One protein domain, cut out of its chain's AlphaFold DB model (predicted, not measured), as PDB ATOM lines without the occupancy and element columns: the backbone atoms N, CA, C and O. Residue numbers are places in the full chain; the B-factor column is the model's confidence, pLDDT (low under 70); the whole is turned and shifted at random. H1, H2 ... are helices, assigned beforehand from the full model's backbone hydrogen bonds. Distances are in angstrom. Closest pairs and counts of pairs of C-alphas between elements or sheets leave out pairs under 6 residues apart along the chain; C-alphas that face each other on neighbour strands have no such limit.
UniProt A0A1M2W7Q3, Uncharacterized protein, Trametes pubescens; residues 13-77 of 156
ATOM      1  N   MET A  13      87.818  21.478  55.458       89.56
ATOM      2  CA  MET A  13      88.036  22.906  55.232       89.56
ATOM      3  C   MET A  13      87.978  23.264  53.738       89.56
ATOM      4  O   MET A  13      88.653  22.672  52.896       89.56
ATOM      5  N   THR A  14      87.204  24.299  53.409       88.75
ATOM      6  CA  THR A  14      87.070  24.780  52.028       88.75
ATOM      7  C   THR A  14      88.332  25.497  51.542       88.75
ATOM      8  O   THR A  14      89.062  26.123  52.316       88.75
ATOM      9  N   ARG A  15      88.529  25.535  50.217       86.38
ATOM     10  CA  ARG A  15      89.603  26.318  49.579       86.38
ATOM     11  C   ARG A  15      89.551  27.810  49.946       86.38
ATOM     12  O   ARG A  15      90.593  28.425  50.149       86.38
ATOM     13  N   LYS A  16      88.345  28.381  50.080       88.19
ATOM     14  CA  LYS A  16      88.143  29.783  50.494       88.19
ATOM     15  C   LYS A  16      88.658  30.034  51.913       88.19
ATOM     16  O   LYS A  16      89.394  30.990  52.137       88.19
ATOM     17  N   GLN A  17      88.310  29.159  52.858       89.00
ATOM     18  CA  GLN A  17      88.789  29.252  54.242       89.00
ATOM     19  C   GLN A  17      90.307  29.096  54.326       89.00
ATOM     20  O   GLN A  17      90.960  29.873  55.017       89.00
ATOM     21  N   ARG A  18      90.879  28.155  53.565       90.69
ATOM     22  CA  ARG A  18      92.333  27.980  53.488       90.69
ATOM     23  C   ARG A  18      93.036  29.247  53.005       90.69
ATOM     24  O   ARG A  18      93.949  29.724  53.671       90.69
ATOM     25  N   GLY A  19      92.570  29.833  51.899       90.25
ATOM     26  CA  GLY A  19      93.122  31.086  51.376       90.25
ATOM     27  C   GLY A  19      93.024  32.236  52.383       90.25
ATOM     28  O   GLY A  19      93.972  33.005  52.545       90.25
ATOM     29  N   LYS A  20      91.914  32.316  53.129       91.81
ATOM     30  CA  LYS A  20      91.748  33.304  54.202       91.81
ATOM     31  C   LYS A  20      92.742  33.089  55.346       91.81
ATOM     32  O   LYS A  20      93.339  34.059  55.802       91.81
ATOM     33  N   LEU A  21      92.951  31.848  55.787       92.31
ATOM     34  CA  LEU A  21      93.942  31.518  56.815       92.31
ATOM     35  C   LEU A  21      95.371  31.815  56.363       92.31
ATOM     36  O   LEU A  21      96.153  32.331  57.152       92.31
ATOM     37  N   TYR A  22      95.701  31.551  55.098       92.31
ATOM     38  CA  TYR A  22      97.007  31.893  54.537       92.31
ATOM     39  C   TYR A  22      97.248  33.409  54.560       92.31
ATOM     40  O   TYR A  22      98.301  33.871  55.000       92.31
ATOM     41  N   TYR A  23      96.245  34.194  54.153       93.12
ATOM     42  CA  TYR A  23      96.304  35.652  54.234       93.12
ATOM     43  C   TYR A  23      96.481  36.136  55.682       93.12
ATOM     44  O   TYR A  23      97.363  36.947  55.957       93.12
ATOM     45  N   LEU A  24      95.688  35.599  56.617       90.31
ATOM     46  CA  LEU A  24      95.753  35.977  58.031       90.31
ATOM     47  C   LEU A  24      97.075  35.575  58.683       90.31
ATOM     48  O   LEU A  24      97.609  36.331  59.487       90.31
ATOM     49  N   TRP A  25      97.651  34.429  58.322       90.25
ATOM     50  CA  TRP A  25      99.000  34.062  58.751       90.25
ATOM     51  C   TRP A  25     100.014  35.126  58.315       90.25
ATOM     52  O   TRP A  25     100.773  35.621  59.149       90.25
ATOM     53  N   LYS A  26     100.003  35.529  57.039       90.25
ATOM     54  CA  LYS A  26     100.915  36.562  56.525       90.25
ATOM     55  C   LYS A  26     100.751  37.905  57.235       90.25
ATOM     56  O   LYS A  26     101.758  38.551  57.502       90.25
ATOM     57  N   SER A  27      99.521  38.307  57.551       89.50
ATOM     58  CA  SER A  27      99.251  39.600  58.188       89.50
ATOM     59  C   SER A  27      99.495  39.609  59.701       89.50
ATOM     60  O   SER A  27      99.837  40.649  60.250       89.50
ATOM     61  N   THR A  28      99.321  38.476  60.388       86.19
ATOM     62  CA  THR A  28      99.447  38.378  61.859       86.19
ATOM     63  C   THR A  28     100.775  37.781  62.331       86.19
ATOM     64  O   THR A  28     101.094  37.838  63.517       86.19
ATOM     65  N   GLY A  29     101.543  37.157  61.432       88.75
ATOM     66  CA  GLY A  29     102.774  36.432  61.765       88.75
ATOM     67  C   GLY A  29     102.548  35.101  62.497       88.75
ATOM     68  O   GLY A  29     103.500  34.501  62.990       88.75
ATOM     69  N   ILE A  30     101.304  34.621  62.593       86.75
ATOM     70  CA  ILE A  30     100.949  33.387  63.310       86.75
ATOM     71  C   ILE A  30     100.943  32.212  62.333       86.75
ATOM     72  O   ILE A  30     100.101  32.158  61.442       86.75
ATOM     73  N   CYS A  31     101.882  31.277  62.494       88.19
ATOM     74  CA  CYS A  31     102.058  30.140  61.588       88.19
ATOM     75  C   CYS A  31     100.831  29.217  61.564       88.19
ATOM     76  O   CYS A  31     100.479  28.633  62.585       88.19
ATOM     77  N   VAL A  32     100.223  29.048  60.384       88.25
ATOM     78  CA  VAL A  32      99.127  28.097  60.142       88.25
ATOM     79  C   VAL A  32      99.588  27.075  59.094       88.25
ATOM     80  O   VAL A  32      99.427  27.301  57.893       88.25
ATOM     81  N   PRO A  33     100.195  25.950  59.508       85.88
ATOM     82  CA  PRO A  33     100.919  25.062  58.600       85.88
ATOM     83  C   PRO A  33     100.018  24.331  57.596       85.88
ATOM     84  O   PRO A  33     100.498  23.927  56.544       85.88
ATOM     85  N   PHE A  34      98.727  24.157  57.892       86.94
ATOM     86  CA  PHE A  34      97.743  23.536  56.989       86.94
ATOM     87  C   PHE A  34      97.073  24.542  56.035       86.94
ATOM     88  O   PHE A  34      96.231  24.166  55.218       86.94
ATOM     89  N   ALA A  35      97.427  25.827  56.141       87.81
ATOM     90  CA  ALA A  35      97.042  26.854  55.177       87.81
ATOM     91  C   ALA A  35      98.093  27.058  54.073       87.81
ATOM     92  O   ALA A  35      97.815  27.743  53.093       87.81
ATOM     93  N   ASP A  36      99.285  26.472  54.223       84.00
ATOM     94  CA  ASP A  36     100.349  26.519  53.224       84.00
ATOM     95  C   ASP A  36     100.148  25.421  52.171       84.00
ATOM     96  O   ASP A  36     100.378  24.238  52.433       84.00
ATOM     97  N   ASP A  37      99.758  25.812  50.956       73.62
ATOM     98  CA  ASP A  37      99.572  24.867  49.852       73.62
ATOM     99  C   ASP A  37     100.881  24.129  49.486       73.62
ATOM    100  O   ASP A  37     100.842  23.009  48.977       73.62
ATOM    101  N   ARG A  38     102.058  24.685  49.813       74.25
ATOM    102  CA  ARG A  38     103.353  24.014  49.590       74.25
ATOM    103  C   ARG A  38     103.604  22.859  50.556       74.25
ATOM    104  O   ARG A  38     104.484  22.047  50.304       74.25
ATOM    105  N   LYS A  39     102.860  22.790  51.661       70.69
ATOM    106  CA  LYS A  39     102.979  21.743  52.686       70.69
ATOM    107  C   LYS A  39     101.793  20.782  52.689       70.69
ATOM    108  O   LYS A  39     101.679  19.961  53.590       70.69
ATOM    109  N   LEU A  40     100.926  20.836  51.676       63.38
ATOM    110  CA  LEU A  40      99.734  19.984  51.584       63.38
ATOM    111  C   LEU A  40     100.037  18.485  51.652       63.38
ATOM    112  O   LEU A  40      99.263  17.727  52.217       63.38
ATOM    113  N   HIS A  41     101.157  18.063  51.075       60.81
ATOM    114  CA  HIS A  41     101.573  16.661  51.012       60.81
ATOM    115  C   HIS A  41     102.315  16.200  52.275       60.81
ATOM    116  O   HIS A  41     102.505  15.004  52.465       60.81
ATOM    117  N   THR A  42     102.723  17.127  53.148       66.69
ATOM    118  CA  THR A  42     103.444  16.824  54.397       66.69
ATOM    119  C   THR A  42     102.614  17.105  55.646       66.69
ATOM    120  O   THR A  42     102.897  16.553  56.709       66.69
ATOM    121  N   ASN A  43     101.569  17.927  55.540       70.88
ATOM    122  CA  ASN A  43     100.643  18.204  56.625       70.88
ATOM    123  C   ASN A  43      99.421  17.276  56.554       70.88
ATOM    124  O   ASN A  43      98.595  17.377  55.652       70.88
ATOM    125  N   THR A  44      99.292  16.403  57.551       72.75
ATOM    126  CA  THR A  44      98.217  15.406  57.671       72.75
ATOM    127  C   THR A  44      97.013  15.877  58.497       72.75
ATOM    128  O   THR A  44      96.136  15.076  58.807       72.75
ATOM    129  N   GLN A  45      96.948  17.155  58.890       82.88
ATOM    130  CA  GLN A  45      95.837  17.675  59.692       82.88
ATOM    131  C   GLN A  45      94.546  17.731  58.866       82.88
ATOM    132  O   GLN A  45      94.419  18.525  57.931       82.88
ATOM    133  N   ALA A  46      93.554  16.930  59.259       83.00
ATOM    134  CA  ALA A  46      92.234  16.882  58.636       83.00
ATOM    135  C   ALA A  46      91.328  18.003  59.173       83.00
ATOM    136  O   ALA A  46      90.296  17.750  59.788       83.00
ATOM    137  N   VAL A  47      91.745  19.260  58.988       85.06
ATOM    138  CA  VAL A  47      91.024  20.417  59.536       85.06
ATOM    139  C   VAL A  47      89.654  20.547  58.876       85.06
ATOM    140  O   VAL A  47      89.529  20.648  57.651       85.06
ATOM    141  N   THR A  48      88.620  20.578  59.704       85.00
ATOM    142  CA  THR A  48      87.224  20.696  59.286       85.00
ATOM    143  C   THR A  48      86.848  22.147  58.978       85.00
ATOM    144  O   THR A  48      87.505  23.101  59.412       85.00
ATOM    145  N   LYS A  49      85.743  22.361  58.253       82.25
ATOM    146  CA  LYS A  49      85.195  23.705  58.003       82.25
ATOM    147  C   LYS A  49      84.910  24.444  59.307       82.25
ATOM    148  O   LYS A  49      85.141  25.652  59.374       82.25
ATOM    149  N   ALA A  50      84.405  23.735  60.315       74.38
ATOM    150  CA  ALA A  50      84.058  24.313  61.605       74.38
ATOM    151  C   ALA A  50      85.304  24.813  62.350       74.38
ATOM    152  O   ALA A  50      85.310  25.953  62.817       74.38
ATOM    153  N   GLU A  51      86.363  24.005  62.403       78.06
ATOM    154  CA  GLU A  51      87.656  24.370  62.996       78.06
ATOM    155  C   GLU A  51      88.313  25.546  62.280       78.06
ATOM    156  O   GLU A  51      88.763  26.500  62.918       78.06
ATOM    157  N   ALA A  52      88.326  25.507  60.945       85.56
ATOM    158  CA  ALA A  52      88.897  26.570  60.135       85.56
ATOM    159  C   ALA A  52      88.197  27.909  60.397       85.56
ATOM    160  O   ALA A  52      88.865  28.928  60.559       85.56
ATOM    161  N   TRP A  53      86.866  27.915  60.503       82.06
ATOM    162  CA  TRP A  53      86.111  29.126  60.835       82.06
ATOM    163  C   TRP A  53      86.431  29.676  62.223       82.06
ATOM    164  O   TRP A  53      86.570  30.890  62.359       82.06
ATOM    165  N   VAL A  54      86.581  28.814  63.236       80.25
ATOM    166  CA  VAL A  54      86.991  29.263  64.578       80.25
ATOM    167  C   VAL A  54      88.344  29.944  64.505       80.25
ATOM    168  O   VAL A  54      88.496  31.055  65.003       80.25
ATOM    169  N   LEU A  55      89.318  29.295  63.865       84.19
ATOM    170  CA  LEU A  55      90.660  29.847  63.757       84.19
ATOM    171  C   LEU A  55      90.664  31.179  62.990       84.19
ATOM    172  O   LEU A  55      91.312  32.124  63.429       84.19
ATOM    173  N   ILE A  56      89.904  31.284  61.893       84.06
ATOM    174  CA  ILE A  56      89.734  32.541  61.146       84.06
ATOM    175  C   ILE A  56      89.180  33.638  62.057       84.06
ATOM    176  O   ILE A  56      89.740  34.730  62.080       84.06
ATOM    177  N   ARG A  57      88.108  33.354  62.807       78.56
ATOM    178  CA  ARG A  57      87.477  34.336  63.698       78.56
ATOM    179  C   ARG A  57      88.443  34.796  64.787       78.56
ATOM    180  O   ARG A  57      88.635  35.992  64.939       78.56
ATOM    181  N   MET A  58      89.150  33.868  65.436       78.56
ATOM    182  CA  MET A  58      90.177  34.203  66.433       78.56
ATOM    183  C   MET A  58      91.226  35.173  65.880       78.56
ATOM    184  O   MET A  58      91.542  36.166  66.525       78.56
ATOM    185  N   LEU A  59      91.749  34.898  64.683       83.94
ATOM    186  CA  LEU A  59      92.766  35.741  64.055       83.94
ATOM    187  C   LEU A  59      92.217  37.113  63.632       83.94
ATOM    188  O   LEU A  59      92.949  38.097  63.705       83.94
ATOM    189  N   LEU A  60      90.953  37.190  63.203       79.38
ATOM    190  CA  LEU A  60      90.279  38.456  62.886       79.38
ATOM    191  C   LEU A  60      90.023  39.303  64.138       79.38
ATOM    192  O   LEU A  60      90.208  40.514  64.088       79.38
ATOM    193  N   ASP A  61      89.684  38.666  65.256       76.56
ATOM    194  CA  ASP A  61      89.446  39.318  66.550       76.56
ATOM    195  C   ASP A  61      90.760  39.710  67.266       76.56
ATOM    196  O   ASP A  61      90.748  40.147  68.416       76.56
ATOM    197  N   GLY A  62      91.920  39.520  66.622       78.38
ATOM    198  CA  GLY A  62      93.241  39.806  67.195       78.38
ATOM    199  C   GLY A  62      93.691  38.810  68.270       78.38
ATOM    200  O   GLY A  62      94.735  38.995  68.897       78.38
ATOM    201  N   VAL A  63      92.942  37.726  68.483       79.62
ATOM    202  CA  VAL A  63      93.302  36.673  69.433       79.62
ATOM    203  C   VAL A  63      94.428  35.833  68.844       79.62
ATOM    204  O   VAL A  63      94.309  35.270  67.758       79.62
ATOM    205  N   ARG A  64      95.522  35.686  69.598       82.81
ATOM    206  CA  ARG A  64      96.693  34.903  69.186       82.81
ATOM    207  C   ARG A  64      96.562  33.436  69.633       82.81
ATOM    208  O   ARG A  64      96.792  33.140  70.809       82.81
ATOM    209  N   PRO A  65      96.168  32.490  68.754       78.69
ATOM    210  CA  PRO A  65      96.154  31.069  69.083       78.69
ATOM    211  C   PRO A  65      97.555  30.564  69.438       78.69
ATOM    212  O   PRO A  65      98.566  31.005  68.896       78.69
ATOM    213  N   THR A  66      97.598  29.612  70.366       79.44
ATOM    214  CA  THR A  66      98.830  28.929  70.771       79.44
ATOM    215  C   THR A  66      99.223  27.902  69.711       79.44
ATOM    216  O   THR A  66      98.346  27.329  69.065       79.44
ATOM    217  N   SER A  67     100.519  27.613  69.566       77.00
ATOM    218  CA  SER A  67     101.005  26.563  68.652       77.00
ATOM    219  C   SER A  67     100.329  25.219  68.924       77.00
ATOM    220  O   SER A  67      99.756  24.635  68.015       77.00
ATOM    221  N   ALA A  68     100.252  24.815  70.196       72.94
ATOM    222  CA  ALA A  68      99.579  23.586  70.618       72.94
ATOM    223  C   ALA A  68      98.105  23.512  70.175       72.94
ATOM    224  O   ALA A  68      97.610  22.440  69.841       72.94
ATOM    225  N   TYR A  69      97.395  24.646  70.141       76.50
ATOM    226  CA  TYR A  69      96.024  24.679  69.634       76.50
ATOM    227  C   TYR A  69      95.986  24.471  68.124       76.50
ATOM    228  O   TYR A  69      95.222  23.636  67.655       76.50
ATOM    229  N   ILE A  70      96.838  25.171  67.371       83.62
ATOM    230  CA  ILE A  70      96.936  25.017  65.913       83.62
ATOM    231  C   ILE A  70      97.313  23.574  65.550       83.62
ATOM    232  O   ILE A  70      96.733  23.007  64.628       83.62
ATOM    233  N   ASP A  71      98.216  22.956  66.311       80.88
ATOM    234  CA  ASP A  71      98.617  21.558  66.146       80.88
ATOM    235  C   ASP A  71      97.510  20.562  66.514       80.88
ATOM    236  O   ASP A  71      97.482  19.454  65.983       80.88
ATOM    237  N   SER A  72      96.579  20.932  67.396       75.88
ATOM    238  CA  SER A  72      95.457  20.062  67.772       75.88
ATOM    239  C   SER A  72      94.336  20.007  66.724       75.88
ATOM    240  O   SER A  72      93.569  19.040  66.702       75.88
ATOM    241  N   LEU A  73      94.252  21.014  65.843       80.81
ATOM    242  CA  LEU A  73      93.221  21.092  64.806       80.81
ATOM    243  C   LEU A  73      93.370  19.949  63.801       80.81
ATOM    244  O   LEU A  73      94.479  19.613  63.378       80.81
ATOM    245  N   GLY A  74      92.251  19.336  63.424       75.25
ATOM    246  CA  GLY A  74      92.212  18.203  62.505       75.25
ATOM    247  C   GLY A  74      92.878  16.926  63.033       75.25
ATOM    248  O   GLY A  74      93.103  16.009  62.247       75.25
ATOM    249  N   ARG A  75      93.236  16.868  64.329       74.31
ATOM    250  CA  ARG A  75      93.854  15.697  64.989       74.31
ATOM    251  C   ARG A  75      93.055  15.155  66.178       74.31
ATOM    252  O   ARG A  75      93.363  14.072  66.661       74.31
ATOM    253  N   SER A  76      92.043  15.874  66.660       57.78
ATOM    254  CA  SER A  76      91.209  15.447  67.792       57.78
ATOM    255  C   SER A  76      89.729  15.710  67.527       57.78
ATOM    256  O   SER A  76      89.384  16.568  66.717       57.78
ATOM    257  N   LEU A  77      88.851  14.975  68.221       55.88
ATOM    258  CA  LEU A  77      87.430  15.302  68.336       55.88
ATOM    259  C   LEU A  77      87.314  16.698  68.975       55.88
ATOM    260  O   LEU A  77      87.319  16.875  70.194       55.88
TER     261      LEU A  77
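This is residues 13 to 77 of the 156 residues of an uncharacterized protein of Trametes pubescens (UniProt A0A1M2W7Q3). Two helices, H1 and H2, lie side by side and run the same way, and a long loop folds back from the end of H1 to the beginning of H2. After H2 the chain turns back into the short helix H3, set off to the side of this pair. The printed part has 65 residues with three named helices, in the order H1, H2, H3, and no named strand; its class is all helix, though under half of the residues, 32 of 65, are in named elements. It is compact, with a radius of gyration of the C-alphas of 10.6 A, and rounded, spanning 28 by 25 by 19 A.

The longest helix is H1, residues 15 to 28. It touches H2, residues 49 to 60, with 13 pairs of C-alphas within 8 A. Their closest C-alphas are those of Leu 21 and Ile 56, 6.1 A apart. The two run the same way at a shallow tilt of 26 degrees, with centres 10.1 A apart. H3, residues 67 to 72, is apart from H1. H3 and H2 are only just apart, their closest C-alphas being 8.2 A from each other. In H1, H2 and H3 every backbone O i to N i+4 pair is within hydrogen-bond range.

H1 begins at C-alpha 15, (89.603, 26.318, 49.579), and measures 19.8 A from first to last C-alpha. H2 begins at C-alpha 49, (85.195, 23.705, 58.003), and measures 16.3 A. H3 measures 8.6 A and ends at C-alpha 72, (95.457, 20.062, 67.772).

The two C-alphas farthest apart, those of His 41 and Asp 61, are 30.0 A from each other. The printed part has no cut. The link from H1 to H2, residues 29 to 48, is long, and that from H2 to H3, six residues, is short. The mean pLDDT of the printed part is 81.3, and residues 40 to 42 and 76 to 77 are under 70.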